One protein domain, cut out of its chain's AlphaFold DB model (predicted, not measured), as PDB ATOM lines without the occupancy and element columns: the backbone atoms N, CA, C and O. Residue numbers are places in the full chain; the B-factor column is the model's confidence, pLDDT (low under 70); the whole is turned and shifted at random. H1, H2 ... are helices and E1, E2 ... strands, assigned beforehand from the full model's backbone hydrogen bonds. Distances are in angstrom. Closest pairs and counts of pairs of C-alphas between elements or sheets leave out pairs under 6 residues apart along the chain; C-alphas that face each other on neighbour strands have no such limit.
ATOM      1  N   PHE A   3      91.698 120.731 107.157       35.69
ATOM      2  CA  PHE A   3      91.031 119.572 107.745       35.69
ATOM      3  C   PHE A   3      92.034 118.430 107.745       35.69
ATOM      4  O   PHE A   3      92.706 118.243 106.735       35.69
ATOM      5  N   VAL A   4      92.154 117.719 108.863       41.41
ATOM      6  CA  VAL A   4      92.900 116.461 108.943       41.41
ATOM      7  C   VAL A   4      91.977 115.461 109.623       41.41
ATOM      8  O   VAL A   4      91.767 115.533 110.827       41.41
ATOM      9  N   ASP A   5      91.373 114.561 108.856       42.53
ATOM     10  CA  ASP A   5      90.682 113.406 109.441       42.53
ATOM     11  C   ASP A   5      91.707 112.286 109.563       42.53
ATOM     12  O   ASP A   5      92.127 111.760 108.534       42.53
ATOM     13  N   VAL A   6      92.172 111.991 110.783       54.25
ATOM     14  CA  VAL A   6      93.111 110.887 111.026       54.25
ATOM     15  C   VAL A   6      92.331 109.702 111.566       54.25
ATOM     16  O   VAL A   6      92.034 109.629 112.761       54.25
ATOM     17  N   VAL A   7      92.055 108.732 110.698       54.28
ATOM     18  CA  VAL A   7      91.464 107.455 111.109       54.28
ATOM     19  C   VAL A   7      92.580 106.460 111.361       54.28
ATOM     20  O   VAL A   7      93.154 105.934 110.418       54.28
ATOM     21  N   ILE A   8      92.885 106.192 112.627       56.50
ATOM     22  CA  ILE A   8      93.840 105.168 113.052       56.50
ATOM     23  C   ILE A   8      93.048 103.926 113.449       56.50
ATOM     24  O   ILE A   8      92.522 103.858 114.562       56.50
ATOM     25  N   ASP A   9      92.967 102.934 112.566       40.84
ATOM     26  CA  ASP A   9      92.419 101.624 112.932       40.84
ATOM     27  C   ASP A   9      93.557 100.650 113.262       40.84
ATOM     28  O   ASP A   9      94.520 100.481 112.506       40.84
ATOM     29  N   MET A  10      93.482 100.067 114.458       43.47
ATOM     30  CA  MET A  10      94.510  99.204 115.023       43.47
ATOM     31  C   MET A  10      93.966  97.802 115.216       43.47
ATOM     32  O   MET A  10      93.461  97.425 116.278       43.47
ATOM     33  N   SER A  11      94.195  96.971 114.205       38.44
ATOM     34  CA  SER A  11      94.006  95.534 114.337       38.44
ATOM     35  C   SER A  11      95.122  94.950 115.209       38.44
ATOM     36  O   SER A  11      96.243  94.685 114.763       38.44
ATOM     37  N   ARG A  12      94.811  94.703 116.486       42.50
ATOM     38  CA  ARG A  12      95.703  93.997 117.414       42.50
ATOM     39  C   ARG A  12      95.762  92.508 117.065       42.50
ATOM     40  O   ARG A  12      95.068  91.695 117.668       42.50
ATOM     41  N   ARG A  13      96.646  92.117 116.144       37.56
ATOM     42  CA  ARG A  13      97.107  90.720 116.062       37.56
ATOM     43  C   ARG A  13      98.247  90.503 117.050       37.56
ATOM     44  O   ARG A  13      99.415  90.450 116.683       37.56
ATOM     45  N   THR A  59     104.163 118.706  93.846       64.38
ATOM     46  CA  THR A  59     105.121 117.626  93.691       64.38
ATOM     47  C   THR A  59     104.523 116.385  94.350       64.38
ATOM     48  O   THR A  59     104.300 116.385  95.567       64.38
ATOM     49  N   PRO A  60     104.223 115.324  93.576       69.69
ATOM     50  CA  PRO A  60     103.665 114.101  94.134       69.69
ATOM     51  C   PRO A  60     104.617 113.548  95.197       69.69
ATOM     52  O   PRO A  60     105.829 113.471  94.984       69.69
ATOM     53  N   GLY A  61     104.076 113.173  96.357       78.50
ATOM     54  CA  GLY A  61     104.844 112.572  97.442       78.50
ATOM     55  C   GLY A  61     105.197 113.514  98.594       78.50
ATOM     56  O   GLY A  61     105.747 113.060  99.603       78.50
ATOM     57  N   VAL A  62     104.870 114.805  98.526       83.81
ATOM     58  CA  VAL A  62     105.156 115.686  99.663       83.81
ATOM     59  C   VAL A  62     104.238 115.388 100.844       83.81
ATOM     60  O   VAL A  62     104.741 115.258 101.966       83.81
ATOM     61  N   LEU A  63     102.939 115.175 100.610       82.00
ATOM     62  CA  LEU A  63     102.006 114.812 101.679       82.00
ATOM     63  C   LEU A  63     102.370 113.457 102.294       82.00
ATOM     64  O   LEU A  63     102.404 113.327 103.518       82.00
ATOM     65  N   THR A  64     102.730 112.464 101.474       88.75
ATOM     66  CA  THR A  64     103.186 111.166 102.002       88.75
ATOM     67  C   THR A  64     104.438 111.316 102.858       88.75
ATOM     68  O   THR A  64     104.480 110.783 103.967       88.75
ATOM     69  N   SER A  65     105.433 112.084 102.407       88.88
ATOM     70  CA  SER A  65     106.664 112.306 103.169       88.88
ATOM     71  C   SER A  65     106.401 113.009 104.504       88.88
ATOM     72  O   SER A  65     107.019 112.673 105.516       88.88
ATOM     73  N   PHE A  66     105.453 113.948 104.529       84.06
ATOM     74  CA  PHE A  66     105.025 114.656 105.729       84.06
ATOM     75  C   PHE A  66     104.364 113.703 106.728       84.06
ATOM     76  O   PHE A  66     104.813 113.598 107.871       84.06
ATOM     77  N   VAL A  67     103.370 112.935 106.278       85.75
ATOM     78  CA  VAL A  67     102.661 111.957 107.114       85.75
ATOM     79  C   VAL A  67     103.619 110.887 107.646       85.75
ATOM     80  O   VAL A  67     103.589 110.542 108.829       85.75
ATOM     81  N   GLN A  68     104.532 110.399 106.804       90.38
ATOM     82  CA  GLN A  68     105.542 109.429 107.216       90.38
ATOM     83  C   GLN A  68     106.487 109.992 108.279       90.38
ATOM     84  O   GLN A  68     106.794 109.292 109.245       90.38
ATOM     85  N   LYS A  69     106.944 111.242 108.132       88.38
ATOM     86  CA  LYS A  69     107.785 111.913 109.136       88.38
ATOM     87  C   LYS A  69     107.055 112.049 110.466       88.38
ATOM     88  O   LYS A  69     107.645 111.720 111.493       88.38
ATOM     89  N   ILE A  70     105.782 112.445 110.443       84.88
ATOM     90  CA  ILE A  70     104.954 112.541 111.649       84.88
ATOM     91  C   ILE A  70     104.873 111.182 112.338       84.88
ATOM     92  O   ILE A  70     105.252 111.067 113.497       84.88
ATOM     93  N   PHE A  71     104.446 110.127 111.643       87.81
ATOM     94  CA  PHE A  71     104.294 108.818 112.281       87.81
ATOM     95  C   PHE A  71     105.625 108.222 112.755       87.81
ATOM     96  O   PHE A  71     105.660 107.616 113.826       87.81
ATOM     97  N   LYS A  72     106.729 108.415 112.020       90.38
ATOM     98  CA  LYS A  72     108.062 108.020 112.506       90.38
ATOM     99  C   LYS A  72     108.406 108.742 113.795       90.38
ATOM    100  O   LYS A  72     108.784 108.092 114.760       90.38
ATOM    101  N   TYR A  73     108.211 110.055 113.838       85.38
ATOM    102  CA  TYR A  73     108.464 110.832 115.041       85.38
ATOM    103  C   TYR A  73     107.599 110.351 116.221       85.38
ATOM    104  O   TYR A  73     108.128 110.057 117.295       85.38
ATOM    105  N   LEU A  74     106.286 110.198 115.999       83.69
ATOM    106  CA  LEU A  74     105.313 109.785 117.017       83.69
ATOM    107  C   LEU A  74     105.649 108.432 117.650       83.69
ATOM    108  O   LEU A  74     105.438 108.246 118.846       83.69
ATOM    109  N   TYR A  75     106.129 107.473 116.855       85.56
ATOM    110  CA  TYR A  75     106.369 106.116 117.338       85.56
ATOM    111  C   TYR A  75     107.832 105.833 117.688       85.56
ATOM    112  O   TYR A  75     108.056 105.127 118.667       85.56
ATOM    113  N   GLU A  76     108.808 106.322 116.919       89.00
ATOM    114  CA  GLU A  76     110.233 105.990 117.093       89.00
ATOM    115  C   GLU A  76     110.954 106.944 118.050       89.00
ATOM    116  O   GLU A  76     111.761 106.492 118.859       89.00
ATOM    117  N   THR A  77     110.677 108.248 117.963       81.50
ATOM    118  CA  THR A  77     111.471 109.289 118.643       81.50
ATOM    119  C   THR A  77     110.832 109.787 119.934       81.50
ATOM    120  O   THR A  77     111.549 110.181 120.843       81.50
ATOM    121  N   TYR A  78     109.504 109.750 120.042       73.38
ATOM    122  CA  TYR A  78     108.773 110.330 121.170       73.38
ATOM    123  C   TYR A  78     109.236 109.783 122.530       73.38
ATOM    124  O   TYR A  78     108.938 108.628 122.829       73.38
ATOM    125  N   ASP A  79     109.923 110.577 123.363       72.06
ATOM    126  CA  ASP A  79     110.249 110.273 124.766       72.06
ATOM    127  C   ASP A  79     109.188 110.855 125.715       72.06
ATOM    128  O   ASP A  79     108.998 112.062 125.705       72.06
ATOM    129  N   PRO A  80     108.481 110.046 126.535       65.81
ATOM    130  CA  PRO A  80     107.501 110.573 127.484       65.81
ATOM    131  C   PRO A  80     108.147 111.400 128.603       65.81
ATOM    132  O   PRO A  80     107.428 112.097 129.311       65.81
ATOM    133  N   ASN A  81     109.467 111.279 128.802       69.81
ATOM    134  CA  ASN A  81     110.209 112.061 129.789       69.81
ATOM    135  C   ASN A  81     110.751 113.376 129.211       69.81
ATOM    136  O   ASN A  81     111.039 114.288 129.980       69.81
ATOM    137  N   GLU A  82     110.898 113.478 127.886       69.06
ATOM    138  CA  GLU A  82     111.140 114.764 127.234       69.06
ATOM    139  C   GLU A  82     109.796 115.485 127.123       69.06
ATOM    140  O   GLU A  82     108.774 114.876 126.796       69.06
ATOM    141  N   GLU A  83     109.763 116.774 127.470       60.69
ATOM    142  CA  GLU A  83     108.497 117.497 127.539       60.69
ATOM    143  C   GLU A  83     107.707 117.389 126.219       60.69
ATOM    144  O   GLU A  83     108.275 117.516 125.131       60.69
ATOM    145  N   PRO A  84     106.370 117.243 126.290       58.00
ATOM    146  CA  PRO A  84     105.492 117.053 125.134       58.00
ATOM    147  C   PRO A  84     105.409 118.274 124.205       58.00
ATOM    148  O   PRO A  84     104.574 118.282 123.303       58.00
ATOM    149  N   GLN A  85     106.268 119.285 124.377       63.31
ATOM    150  CA  GLN A  85     106.261 120.536 123.623       63.31
ATOM    151  C   GLN A  85     106.202 120.309 122.115       63.31
ATOM    152  O   GLN A  85     105.531 121.062 121.430       63.31
ATOM    153  N   TYR A  86     106.853 119.276 121.576       64.56
ATOM    154  CA  TYR A  86     106.825 119.032 120.133       64.56
ATOM    155  C   TYR A  86     105.507 118.423 119.637       64.56
ATOM    156  O   TYR A  86     105.014 118.822 118.583       64.56
ATOM    157  N   LEU A  87     104.909 117.486 120.385       65.06
ATOM    158  CA  LEU A  87     103.554 117.015 120.075       65.06
ATOM    159  C   LEU A  87     102.585 118.176 120.173       65.06
ATOM    160  O   LEU A  87     101.746 118.349 119.300       65.06
ATOM    161  N   ASP A  88     102.746 118.990 121.205       68.12
ATOM    162  CA  ASP A  88     101.928 120.160 121.417       68.12
ATOM    163  C   ASP A  88     102.141 121.131 120.270       68.12
ATOM    164  O   ASP A  88     101.154 121.542 119.707       68.12
ATOM    165  N   LEU A  89     103.356 121.386 119.792       66.75
ATOM    166  CA  LEU A  89     103.619 122.231 118.625       66.75
ATOM    167  C   LEU A  89     103.025 121.669 117.330       66.75
ATOM    168  O   LEU A  89     102.391 122.424 116.608       66.75
ATOM    169  N   ILE A  90     103.165 120.373 117.028       65.81
ATOM    170  CA  ILE A  90     102.530 119.770 115.840       65.81
ATOM    171  C   ILE A  90     101.013 119.917 115.931       65.81
ATOM    172  O   ILE A  90     100.359 120.358 114.991       65.81
ATOM    173  N   LEU A  91     100.453 119.559 117.081       66.12
ATOM    174  CA  LEU A  91      99.019 119.538 117.302       66.12
ATOM    175  C   LEU A  91      98.432 120.944 117.484       66.12
ATOM    176  O   LEU A  91      97.271 121.156 117.170       66.12
ATOM    177  N   THR A  92      99.218 121.906 117.957       64.94
ATOM    178  CA  THR A  92      98.874 123.326 118.120       64.94
ATOM    179  C   THR A  92      99.005 124.044 116.791       64.94
ATOM    180  O   THR A  92      98.108 124.787 116.432       64.94
ATOM    181  N   HIS A  93      99.991 123.708 115.961       61.03
ATOM    182  CA  HIS A  93     100.014 124.165 114.574       61.03
ATOM    183  C   HIS A  93      98.831 123.593 113.771       61.03
ATOM    184  O   HIS A  93      98.342 124.236 112.844       61.03
ATOM    185  N   CYS A  94      98.325 122.415 114.156       52.75
ATOM    186  CA  CYS A  94      97.046 121.906 113.673       52.75
ATOM    187  C   CYS A  94      95.828 122.553 114.362       52.75
ATOM    188  O   CYS A  94      94.787 122.621 113.718       52.75
ATOM    189  N   SER A  95      95.922 123.020 115.622       49.34
ATOM    190  CA  SER A  95      94.761 123.428 116.441       49.34
ATOM    191  C   SER A  95      94.539 124.921 116.680       49.34
ATOM    192  O   SER A  95      93.395 125.325 116.879       49.34
ATOM    193  N   GLU A  96      95.556 125.768 116.544       46.81
ATOM    194  CA  GLU A  96      95.390 127.227 116.487       46.81
ATOM    195  C   GLU A  96      94.573 127.637 115.251       46.81
ATOM    196  O   GLU A  96      93.865 128.642 115.276       46.81
ATOM    197  N   GLU A  97      94.534 126.784 114.219       46.88
ATOM    198  CA  GLU A  97      93.559 126.869 113.127       46.88
ATOM    199  C   GLU A  97      92.258 126.064 113.368       46.88
ATOM    200  O   GLU A  97      91.270 126.294 112.665       46.88
ATOM    201  N   SER A  98      92.217 125.143 114.346       39.84
ATOM    202  CA  SER A  98      91.123 124.170 114.571       39.84
ATOM    203  C   SER A  98      90.204 124.438 115.767       39.84
ATOM    204  O   SER A  98      89.322 123.620 116.036       39.84
ATOM    205  N   ASN A  99      90.301 125.585 116.447       44.25
ATOM    206  CA  ASN A  99      89.131 126.093 117.188       44.25
ATOM    207  C   ASN A  99      87.959 126.426 116.234       44.25
ATOM    208  O   ASN A  99      86.851 126.722 116.676       44.25
ATOM    209  N   LYS A 100      88.183 126.321 114.916       47.75
ATOM    210  CA  LYS A 100      87.157 126.114 113.894       47.75
ATOM    211  C   LYS A 100      87.015 124.614 113.579       47.75
ATOM    212  O   LYS A 100      87.998 123.905 113.401       47.75
ATOM    213  N   ALA A 101      85.774 124.149 113.491       50.78
ATOM    214  CA  ALA A 101      85.327 122.758 113.383       50.78
ATOM    215  C   ALA A 101      85.962 121.896 112.257       50.78
ATOM    216  O   ALA A 101      85.300 121.661 111.248       50.78
ATOM    217  N   GLY A 102      87.195 121.381 112.406       55.78
ATOM    218  CA  GLY A 102      87.819 120.618 111.306       55.78
ATOM    219  C   GLY A 102      88.871 119.541 111.593       55.78
ATOM    220  O   GLY A 102      89.320 118.900 110.643       55.78
ATOM    221  N   LEU A 103      89.256 119.299 112.847       63.88
ATOM    222  CA  LEU A 103      90.158 118.195 113.203       63.88
ATOM    223  C   LEU A 103      89.339 117.071 113.851       63.88
ATOM    224  O   LEU A 103      88.900 117.215 114.992       63.88
ATOM    225  N   ASP A 104      89.125 115.971 113.126       71.19
ATOM    226  CA  ASP A 104      88.504 114.755 113.664       71.19
ATOM    227  C   ASP A 104      89.579 113.672 113.776       71.19
ATOM    228  O   ASP A 104      90.197 113.262 112.795       71.19
ATOM    229  N   ILE A 105      89.861 113.252 115.005       74.75
ATOM    230  CA  ILE A 105      90.829 112.193 115.280       74.75
ATOM    231  C   ILE A 105      90.027 110.973 115.690       74.75
ATOM    232  O   ILE A 105      89.329 110.986 116.706       74.75
ATOM    233  N   ARG A 106      90.154 109.889 114.926       77.50
ATOM    234  CA  ARG A 106      89.457 108.635 115.201       77.50
ATOM    235  C   ARG A 106      90.452 107.531 115.498       77.50
ATOM    236  O   ARG A 106      91.311 107.219 114.684       77.50
ATOM    237  N   ILE A 107      90.300 106.889 116.650       78.44
ATOM    238  CA  ILE A 107      91.073 105.707 117.034       78.44
ATOM    239  C   ILE A 107      90.117 104.521 117.114       78.44
ATOM    240  O   ILE A 107      89.185 104.532 117.918       78.44
ATOM    241  N   ASN A 108      90.337 103.487 116.298       81.25
ATOM    242  CA  ASN A 108      89.446 102.327 116.169       81.25
ATOM    243  C   ASN A 108      87.985 102.761 115.943       81.25
ATOM    244  O   ASN A 108      87.080 102.341 116.668       81.25
ATOM    245  N   HIS A 109      87.777 103.685 114.999       79.06
ATOM    246  CA  HIS A 109      86.482 104.298 114.663       79.06
ATOM    247  C   HIS A 109      85.805 105.115 115.776       79.06
ATOM    248  O   HIS A 109      84.683 105.581 115.592       79.06
ATOM    249  N   LYS A 110      86.462 105.327 116.920       82.12
ATOM    250  CA  LYS A 110      85.953 106.193 117.988       82.12
ATOM    251  C   LYS A 110      86.605 107.559 117.884       82.12
ATOM    252  O   LYS A 110      87.828 107.633 117.850       82.12
ATOM    253  N   SER A 111      85.794 108.614 117.860       80.44
ATOM    254  CA  SER A 111      86.269 109.993 118.005       80.44
ATOM    255  C   SER A 111      87.012 110.143 119.336       80.44
ATOM    256  O   SER A 111      86.520 109.710 120.384       80.44
ATOM    257  N   VAL A 112      88.218 110.702 119.290       81.25
ATOM    258  CA  VAL A 112      89.065 110.951 120.455       81.25
ATOM    259  C   VAL A 112      89.515 112.404 120.429       81.25
ATOM    260  O   VAL A 112      89.976 112.913 119.413       81.25
ATOM    261  N   LEU A 113      89.409 113.078 121.574       81.75
ATOM    262  CA  LEU A 113      89.945 114.424 121.733       81.75
ATOM    263  C   LEU A 113      91.476 114.394 121.760       81.75
ATOM    264  O   LEU A 113      92.089 113.415 122.183       81.75
ATOM    265  N   LEU A 114      92.094 115.518 121.413       75.44
ATOM    266  CA  LEU A 114      93.541 115.704 121.463       75.44
ATOM    267  C   LEU A 114      94.232 115.187 122.749       75.44
ATOM    268  O   LEU A 114      95.192 114.423 122.630       75.44
ATOM    269  N   PRO A 115      93.766 115.521 123.974       78.94
ATOM    270  CA  PRO A 115      94.344 114.960 125.199       78.94
ATOM    271  C   PRO A 115      94.236 113.431 125.260       78.94
ATOM    272  O   PRO A 115      95.181 112.762 125.668       78.94
ATOM    273  N   GLY A 116      93.134 112.858 124.772       81.94
ATOM    274  CA  GLY A 116      92.951 111.408 124.719       81.94
ATOM    275  C   GLY A 116      93.925 110.712 123.763       81.94
ATOM    276  O   GLY A 116      94.346 109.588 124.038       81.94
ATOM    277  N   LEU A 117      94.331 111.381 122.675       80.19
ATOM    278  CA  LEU A 117      95.388 110.888 121.788       80.19
ATOM    279  C   LEU A 117      96.750 110.880 122.498       80.19
ATOM    280  O   LEU A 117      97.481 109.896 122.382       80.19
ATOM    281  N   LYS A 118      97.088 111.926 123.266       80.25
ATOM    282  CA  LYS A 118      98.339 111.962 124.046       80.25
ATOM    283  C   LYS A 118      98.393 110.814 125.050       80.25
ATOM    284  O   LYS A 118      99.338 110.027 125.030       80.25
ATOM    285  N   ASP A 119      97.335 110.644 125.841       83.50
ATOM    286  CA  ASP A 119      97.225 109.548 126.811       83.50
ATOM    287  C   ASP A 119      97.319 108.175 126.140       83.50
ATOM    288  O   ASP A 119      97.779 107.197 126.736       83.50
ATOM    289  N   TYR A 120      96.823 108.066 124.908       83.19
ATOM    290  CA  TYR A 120      96.941 106.853 124.118       83.19
ATOM    291  C   TYR A 120      98.396 106.575 123.724       83.19
ATOM    292  O   TYR A 120      98.872 105.457 123.923       83.19
ATOM    293  N   LEU A 121      99.108 107.574 123.197       80.62
ATOM    294  CA  LEU A 121     100.501 107.442 122.762       80.62
ATOM    295  C   LEU A 121     101.440 107.128 123.932       80.62
ATOM    296  O   LEU A 121     102.268 106.223 123.817       80.62
ATOM    297  N   VAL A 122     101.258 107.801 125.073       83.25
ATOM    298  CA  VAL A 122     102.014 107.533 126.307       83.25
ATOM    299  C   VAL A 122     101.824 106.077 126.732       83.25
ATOM    300  O   VAL A 122     102.798 105.328 126.822       83.25
ATOM    301  N   ARG A 123     100.572 105.619 126.863       83.44
ATOM    302  CA  ARG A 123     100.257 104.224 127.225       83.44
ATOM    303  C   ARG A 123     100.740 103.203 126.199       83.44
ATOM    304  O   ARG A 123     101.110 102.091 126.558       83.44
ATOM    305  N   ALA A 124     100.722 103.540 124.911       77.88
ATOM    306  CA  ALA A 124     101.208 102.653 123.855       77.88
ATOM    307  C   ALA A 124     102.733 102.463 123.910       77.88
ATOM    308  O   ALA A 124     103.233 101.413 123.484       77.88
ATOM    309  N   LYS A 125     103.456 103.462 124.430       80.06
ATOM    310  CA  LYS A 125     104.901 103.414 124.645       80.06
ATOM    311  C   LYS A 125     105.282 102.800 125.994       80.06
ATOM    312  O   LYS A 125     106.344 102.182 126.085       80.06
ATOM    313  N   GLU A 126     104.441 102.913 127.020       80.56
ATOM    314  CA  GLU A 126     104.654 102.254 128.313       80.56
ATOM    315  C   GLU A 126     104.922 100.747 128.120       80.56
ATOM    316  O   GLU A 126     104.084  99.974 127.657       80.56
ATOM    317  N   GLY A 127     106.151 100.326 128.432       74.50
ATOM    318  CA  GLY A 127     106.611  98.938 128.289       74.50
ATOM    319  C   GLY A 127     107.430  98.631 127.029       74.50
ATOM    320  O   GLY A 127     108.064  97.574 126.983       74.50
ATOM    321  N   ALA A 128     107.501  99.544 126.058       84.31
ATOM    322  CA  ALA A 128     108.406  99.455 124.914       84.31
ATOM    323  C   ALA A 128     109.745 100.164 125.198       84.31
ATOM    324  O   ALA A 128     109.784 101.210 125.845       84.31
ATOM    325  N   SER A 129     110.858  99.583 124.745       82.44
ATOM    326  CA  SER A 129     112.194 100.198 124.776       82.44
ATOM    327  C   SER A 129     112.541 100.872 123.454       82.44
ATOM    328  O   SER A 129     113.083 101.969 123.448       82.44
ATOM    329  N   LEU A 130     112.218 100.216 122.343       87.12
ATOM    330  CA  LEU A 130     112.498 100.674 120.988       87.12
ATOM    331  C   LEU A 130     111.287 100.387 120.115       87.12
ATOM    332  O   LEU A 130     110.669  99.329 120.244       87.12
ATOM    333  N   ALA A 131     110.977 101.301 119.207       90.94
ATOM    334  CA  ALA A 131     109.939 101.125 118.209       90.94
ATOM    335  C   ALA A 131     110.510 101.399 116.819       90.94
ATOM    336  O   ALA A 131     111.369 102.259 116.653       90.94
ATOM    337  N   LYS A 132     110.031 100.646 115.832       93.56
ATOM    338  CA  LYS A 132     110.360 100.831 114.420       93.56
ATOM    339  C   LYS A 132     109.080 100.859 113.606       93.56
ATOM    340  O   LYS A 132     108.241  99.969 113.764       93.56
ATOM    341  N   VAL A 133     108.949 101.842 112.727       94.06
ATOM    342  CA  VAL A 133     107.806 102.011 111.832       94.06
ATOM    343  C   VAL A 133     108.202 101.602 110.419       94.06
ATOM    344  O   VAL A 133     109.179 102.087 109.851       94.06
ATOM    345  N   LEU A 134     107.421 100.701 109.832       95.88
ATOM    346  CA  LEU A 134     107.572 100.257 108.451       95.88
ATOM    347  C   LEU A 134     106.289 100.562 107.686       95.88
ATOM    348  O   LEU A 134     105.266  99.917 107.916       95.88
ATOM    349  N   PHE A 135     106.349 101.534 106.782       94.06
ATOM    350  CA  PHE A 135     105.235 101.871 105.899       94.06
ATOM    351  C   PHE A 135     105.084 100.817 104.806       94.06
ATOM    352  O   PHE A 135     106.078 100.322 104.272       94.06
ATOM    353  N   LYS A 136     103.837 100.473 104.497       93.75
ATOM    354  CA  LYS A 136     103.441  99.559 103.428       93.75
ATOM    355  C   LYS A 136     102.234 100.157 102.723       93.75
ATOM    356  O   LYS A 136     101.309 100.603 103.391       93.75
ATOM    357  N   ASP A 137     102.254 100.164 101.398       91.12
ATOM    358  CA  ASP A 137     101.100 100.559 100.587       91.12
ATOM    359  C   ASP A 137     100.558 101.951 100.966       91.12
ATOM    360  O   ASP A 137      99.393 102.114 101.318       91.12
ATOM    361  N   VAL A 138     101.439 102.959 100.955       92.06
ATOM    362  CA  VAL A 138     101.049 104.366 101.138       92.06
ATOM    363  C   VAL A 138     100.734 104.957  99.775       92.06
ATOM    364  O   VAL A 138     101.589 104.952  98.891       92.06
ATOM    365  N   PHE A 139      99.525 105.481  99.626       91.38
ATOM    366  CA  PHE A 139      99.050 106.111  98.408       91.38
ATOM    367  C   PHE A 139      98.541 107.521  98.696       91.38
ATOM    368  O   PHE A 139      98.037 107.830  99.777       91.38
ATOM    369  N   GLU A 140      98.703 108.381  97.702       89.31
ATOM    370  CA  GLU A 140      98.269 109.770  97.714       89.31
ATOM    371  C   GLU A 140      97.315 109.967  96.544       89.31
ATOM    372  O   GLU A 140      97.643 109.640  95.404       89.31
ATOM    373  N   VAL A 141      96.121 110.459  96.850       88.38
ATOM    374  CA  VAL A 141      95.114 110.855  95.872       88.38
ATOM    375  C   VAL A 141      95.071 112.380  95.892       88.38
ATOM    376  O   VAL A 141      94.506 112.943  96.836       88.38
ATOM    377  N   PRO A 142      95.705 113.061  94.923       83.31
ATOM    378  CA  PRO A 142      95.594 114.510  94.813       83.31
ATOM    379  C   PRO A 142      94.142 114.891  94.482       83.31
ATOM    380  O   PRO A 142      93.486 114.224  93.683       83.31
ATOM    381  N   GLU A 143      93.633 115.946  95.114       81.25
ATOM    382  CA  GLU A 143      92.293 116.510  94.888       81.25
ATOM    383  C   GLU A 143      92.464 118.015  94.612       81.25
ATOM    384  O   GLU A 143      93.401 118.629  95.122       81.25
ATOM    385  N   GLU A 144      91.608 118.644  93.803       76.62
ATOM    386  CA  GLU A 144      91.732 120.086  93.538       76.62
ATOM    387  C   GLU A 144      91.636 120.879  94.852       76.62
ATOM    388  O   GLU A 144      90.615 120.878  95.540       76.62
ATOM    389  N   GLY A 145      92.736 121.535  95.236       71.81
ATOM    390  CA  GLY A 145      92.827 122.239  96.513       71.81
ATOM    391  C   GLY A 145      93.055 121.332  97.725       71.81
ATOM    392  O   GLY A 145      92.844 121.772  98.848       71.81
ATOM    393  N   GLY A 146      93.506 120.091  97.562       77.31
ATOM    394  CA  GLY A 146      93.754 119.188  98.681       77.31
ATOM    395  C   GLY A 146      94.385 117.860  98.281       77.31
ATOM    396  O   GLY A 146      94.981 117.705  97.221       77.31
ATOM    397  N   GLY A 147      94.281 116.882  99.169       82.56
ATOM    398  CA  GLY A 147      94.716 115.525  98.880       82.56
ATOM    399  C   GLY A 147      94.379 114.571 100.009       82.56
ATOM    400  O   GLY A 147      94.362 114.941 101.182       82.56
ATOM    401  N   ILE A 148      94.106 113.322  99.659       85.69
ATOM    402  CA  ILE A 148      93.891 112.247 100.622       85.69
ATOM    403  C   ILE A 148      95.128 111.361 100.603       85.69
ATOM    404  O   ILE A 148      95.492 110.811  99.567       85.69
ATOM    405  N   VAL A 149      95.766 111.196 101.756       89.31
ATOM    406  CA  VAL A 149      96.821 110.205 101.951       89.31
ATOM    407  C   VAL A 149      96.254 109.073 102.776       89.31
ATOM    408  O   VAL A 149      95.781 109.288 103.888       89.31
ATOM    409  N   ALA A 150      96.341 107.856 102.268       90.06
ATOM    410  CA  ALA A 150      95.975 106.680 103.033       90.06
ATOM    411  C   ALA A 150      97.004 105.575 102.834       90.06
ATOM    412  O   ALA A 150      97.809 105.584 101.903       90.06
ATOM    413  N   GLY A 151      97.033 104.641 103.771       91.94
ATOM    414  CA  GLY A 151      97.935 103.512 103.686       91.94
ATOM    415  C   GLY A 151      98.045 102.738 104.977       91.94
ATOM    416  O   GLY A 151      97.267 102.912 105.920       91.94
ATOM    417  N   PHE A 152      99.050 101.873 105.016       91.25
ATOM    418  CA  PHE A 152      99.304 101.005 106.149       91.25
ATOM    419  C   PHE A 152     100.715 101.224 106.685       91.25
ATOM    420  O   PHE A 152     101.666 101.552 105.974       91.25
ATOM    421  N   PHE A 153     100.888 101.011 107.978       92.38
ATOM    422  CA  PHE A 153     102.215 100.836 108.540       92.38
ATOM    423  C   PHE A 153     102.202  99.780 109.631       92.38
ATOM    424  O   PHE A 153     101.193  99.491 110.271       92.38
ATOM    425  N   THR A 154     103.354  99.153 109.812       92.50
ATOM    426  CA  THR A 154     103.596  98.193 110.877       92.50
ATOM    427  C   THR A 154     104.532  98.823 111.893       92.50
ATOM    428  O   THR A 154     105.643  99.222 111.546       92.50
ATOM    429  N   VAL A 155     104.097  98.890 113.147       91.00
ATOM    430  CA  VAL A 155     104.923  99.299 114.281       91.00
ATOM    431  C   VAL A 155     105.445  98.046 114.964       91.00
ATOM    432  O   VAL A 155     104.673  97.223 115.451       91.00
ATOM    433  N   THR A 156     106.763  97.892 115.016       93.12
ATOM    434  CA  THR A 156     107.418  96.831 115.785       93.12
ATOM    435  C   THR A 156     108.010  97.444 117.040       93.12
ATOM    436  O   THR A 156     108.938  98.241 116.945       93.12
ATOM    437  N   ARG A 157     107.476  97.088 118.210       90.31
ATOM    438  CA  ARG A 157     107.986  97.519 119.515       90.31
ATOM    439  C   ARG A 157     108.738  96.380 120.193       90.31
ATOM    440  O   ARG A 157     108.181  95.300 120.389       90.31
ATOM    441  N   ASN A 158     109.976  96.633 120.593       90.12
ATOM    442  CA  ASN A 158     110.716  95.768 121.502       90.12
ATOM    443  C   ASN A 158     110.265  96.083 122.927       90.12
ATOM    444  O   ASN A 158     110.292  97.239 123.341       90.12
ATOM    445  N   LEU A 159     109.829  95.073 123.668       87.38
ATOM    446  CA  LEU A 159     109.385  95.236 125.046       87.38
ATOM    447  C   LEU A 159     110.583  95.134 125.994       87.38
ATOM    448  O   LEU A 159     111.570  94.457 125.706       87.38
ATOM    449  N   LYS A 160     110.503  95.814 127.141       85.00
ATOM    450  CA  LYS A 160     111.594  95.828 128.136       85.00
ATOM    451  C   LYS A 160     111.822  94.459 128.787       85.00
ATOM    452  O   LYS A 160     112.924  94.172 129.246       85.00
ATOM    453  N   PHE A 161     110.793  93.617 128.834       82.56
ATOM    454  CA  PHE A 161     110.882  92.292 129.431       82.56
ATOM    455  C   PHE A 161     111.400  91.253 128.434       82.56
ATOM    456  O   PHE A 161     111.024  91.219 127.261       82.56
ATOM    457  N   ARG A 162     112.267  90.371 128.932       77.81
ATOM    458  CA  ARG A 162     112.747  89.203 128.194       77.81
ATOM    459  C   ARG A 162     111.850  88.019 128.509       77.81
ATOM    460  O   ARG A 162     111.519  87.780 129.668       77.81
ATOM    461  N   ILE A 163     111.497  87.260 127.482       82.88
ATOM    462  CA  ILE A 163     110.946  85.918 127.658       82.88
ATOM    463  C   ILE A 163     112.141  84.963 127.551       82.88
ATOM    464  O   ILE A 163     113.126  85.285 126.888       82.88
ATOM    465  N   ARG A 164     112.096  83.799 128.210       79.38
ATOM    466  CA  ARG A 164     113.218  82.834 128.312       79.38
ATOM    467  C   ARG A 164     113.823  82.376 126.964       79.38
ATOM    468  O   ARG A 164     114.847  81.711 126.965       79.38
ATOM    469  N   VAL A 165     113.215  82.752 125.839       81.00
ATOM    470  CA  VAL A 165     113.585  82.394 124.459       81.00
ATOM    471  C   VAL A 165     113.947  83.600 123.573       81.00
ATOM    472  O   VAL A 165     114.241  83.419 122.397       81.00
ATOM    473  N   GLY A 166     113.950  84.830 124.103       77.06
ATOM    474  CA  GLY A 166     114.344  86.019 123.341       77.06
ATOM    475  C   GLY A 166     113.688  87.326 123.800       77.06
ATOM    476  O   GLY A 166     112.855  87.339 124.716       77.06
ATOM    477  N   PRO A 167     114.065  88.460 123.181       78.12
ATOM    478  CA  PRO A 167     113.400  89.734 123.422       78.12
ATOM    479  C   PRO A 167     111.933  89.644 122.994       78.12
ATOM    480  O   PRO A 167     111.623  89.224 121.880       78.12
ATOM    481  N   ALA A 168     111.018  90.041 123.878       86.81
ATOM    482  CA  ALA A 168     109.606  90.077 123.535       86.81
ATOM    483  C   ALA A 168     109.349  91.222 122.546       86.81
ATOM    484  O   ALA A 168     109.716  92.370 122.800       86.81
ATOM    485  N   GLN A 169     108.710  90.911 121.421       89.69
ATOM    486  CA  GLN A 169     108.346  91.890 120.401       89.69
ATOM    487  C   GLN A 169     106.831  91.971 120.260       89.69
ATOM    488  O   GLN A 169     106.135  90.955 120.221       89.69
ATOM    489  N   ARG A 170     106.319  93.195 120.155       86.31
ATOM    490  CA  ARG A 170     104.922  93.486 119.849       86.31
ATOM    491  C   ARG A 170     104.851  94.122 118.472       86.31
ATOM    492  O   ARG A 170     105.412  95.191 118.251       86.31
ATOM    493  N   VAL A 171     104.159  93.453 117.560       89.94
ATOM    494  CA  VAL A 171     103.938  93.933 116.197       89.94
ATOM    495  C   VAL A 171     102.496  94.411 116.091       89.94
ATOM    496  O   VAL A 171     101.573  93.663 116.408       89.94
ATOM    497  N   GLU A 172     102.308  95.657 115.673       88.38
ATOM    498  CA  GLU A 172     101.002  96.279 115.467       88.38
ATOM    499  C   GLU A 172     100.884  96.727 114.017       88.38
ATOM    500  O   GLU A 172     101.787  97.374 113.492       88.38
ATOM    501  N   SER A 173      99.775  96.383 113.369       87.31
ATOM    502  CA  SER A 173      99.444  96.882 112.036       87.31
ATOM    503  C   SER A 173      98.403  97.977 112.183       87.31
ATOM    504  O   SER A 173      97.397  97.790 112.869       87.31
ATOM    505  N   VAL A 174      98.678  99.111 111.556       85.38
ATOM    506  CA  VAL A 174      97.869 100.318 111.641       85.38
ATOM    507  C   VAL A 174      97.495 100.735 110.231       85.38
ATOM    508  O   VAL A 174      98.377 100.882 109.383       85.38
ATOM    509  N   SER A 175      96.204 100.914 109.976       86.69
ATOM    510  CA  SER A 175      95.735 101.611 108.780       86.69
ATOM    511  C   SER A 175      95.481 103.065 109.127       86.69
ATOM    512  O   SER A 175      94.894 103.353 110.174       86.69
ATOM    513  N   PHE A 176      95.916 103.961 108.250       86.06
ATOM    514  CA  PHE A 176      95.654 105.381 108.382       86.06
ATOM    515  C   PHE A 176      95.035 105.944 107.108       86.06
ATOM    516  O   PHE A 176      95.356 105.524 105.998       86.06
ATOM    517  N   SER A 177      94.160 106.921 107.295       84.44
ATOM    518  CA  SER A 177      93.701 107.838 106.261       84.44
ATOM    519  C   SER A 177      93.832 109.240 106.831       84.44
ATOM    520  O   SER A 177      93.534 109.429 108.007       84.44
ATOM    521  N   ALA A 178      94.318 110.167 106.017       82.81
ATOM    522  CA  ALA A 178      94.509 111.574 106.307       82.81
ATOM    523  C   ALA A 178      93.995 112.370 105.104       82.81
ATOM    524  O   ALA A 178      94.624 112.384 104.047       82.81
ATOM    525  N   LYS A 179      92.832 113.009 105.247       81.25
ATOM    526  CA  LYS A 179      92.342 113.969 104.249       81.25
ATOM    527  C   LYS A 179      92.915 115.339 104.571       81.25
ATOM    528  O   LYS A 179      92.725 115.779 105.691       81.25
ATOM    529  N   TYR A 180      93.552 115.990 103.604       73.81
ATOM    530  CA  TYR A 180      93.997 117.382 103.648       73.81
ATOM    531  C   TYR A 180      93.133 118.214 102.702       73.81
ATOM    532  O   TYR A 180      93.000 117.880 101.528       73.81
ATOM    533  N   GLY A 181      92.555 119.309 103.191       67.19
ATOM    534  CA  GLY A 181      91.823 120.267 102.355       67.19
ATOM    535  C   GLY A 181      92.330 121.691 102.555       67.19
ATOM    536  O   GLY A 181      92.488 122.124 103.697       67.19
ATOM    537  N   ARG A 182      92.556 122.431 101.465       59.81
ATOM    538  CA  ARG A 182      92.617 123.897 101.465       59.81
ATOM    539  C   ARG A 182      91.179 124.399 101.425       59.81
ATOM    540  O   ARG A 182      90.466 124.196 100.448       59.81
ATOM    541  N   LEU A 183      90.754 125.109 102.464       51.56
ATOM    542  CA  LEU A 183      89.607 125.997 102.315       51.56
ATOM    543  C   LEU A 183      90.007 127.132 101.368       51.56
ATOM    544  O   LEU A 183      90.732 128.047 101.762       51.56
TER     545      LEU A 183
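Overview. This is residues 3 to 13 and 59 to 183 of the 190 residues of the protein "Predicted protein" of Laccaria bicolor (strain S238N-H82 / ATCC MYA-4686) (UniProt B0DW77). One long, twisted sheet of five strands curls round helix H1, with H3 and H2 packed near its E2 edge. The E4 and E5 hairpin runs the length of the domain, its turn at Arg 164 reaching out at one end. H1 and H3 on one face of the sheet make two layers. The 136 printed residues hold three named helices and five named strands, E1 H1 H2 E2 H3 E3 E4 E5 along the chain, class mixed; the sheet's order is E2 E1 E5 E4 E3, mixed. The whole is compact, with a radius of gyration of the C-alphas of 15.8 A, yet elongated, spanning 55 by 31 by 26 A.

Arrangement. E1, residues 3 to 11, is an inner strand, parallel to its neighbour E2, residues 103 to 107, at 2 degrees; N 8 and O 106 are 2.8 A apart. E5, residues 166 to 182, is its antiparallel neighbour at 153 degrees, with N 7 and O 177 3.1 A apart. H1, residues 62 to 77, is on the sheet; its closest C-alphas to E3, residues 128 to 143, are those of Glu 76 and Ala 131, 5.0 A. H2, residues 85 to 95, only grazes the sheet, with residues 91 to 95. H3, residues 114 to 125, is on the sheet at a height of 7.5 A over it. H1 and H3 are close but not clearly touching, with closest C-alphas Leu 74 and Leu 121 at 7.9 A, and a steep tilt of 57 degrees, the same way. E3, E4, residues 146 to 163, and E5 form a meander, each strand the antiparallel neighbour of the one before. In the hairpin E3 and E4, N 136 and O 152 are 2.8 A apart; in the hairpin E4 and E5, N 178 and O 149 are 2.7 A apart. In H1, H2 and H3 every O i to N i+4 pair is within hydrogen-bond range.

Along the chain. E1 begins at C-alpha 3 (91.031, 119.572, 107.745) and is 25.1 A long. H1 is 21.0 A, H2 13.9 A, E2 13.1 A and H3 17.0 A long. E3, 38.1 A, bends by 59 degrees at residue 137; E4, 47.4 A, bends by 61 degrees at residue 160. E5, 48.8 A, ends at C-alpha 182 (92.617, 123.897, 101.465).

Size, cuts and confidence. The farthest C-alphas, Arg 164 and Leu 183, are 55.6 A apart. Residues 14 to 58 are not printed; C-alphas 13 and 59 are 35.9 A apart across the cut. Of the links printed whole, none is long. The mean pLDDT of the printed part is 75.7, with 40 residues under 70, among them 3 to 13 and 80 to 103.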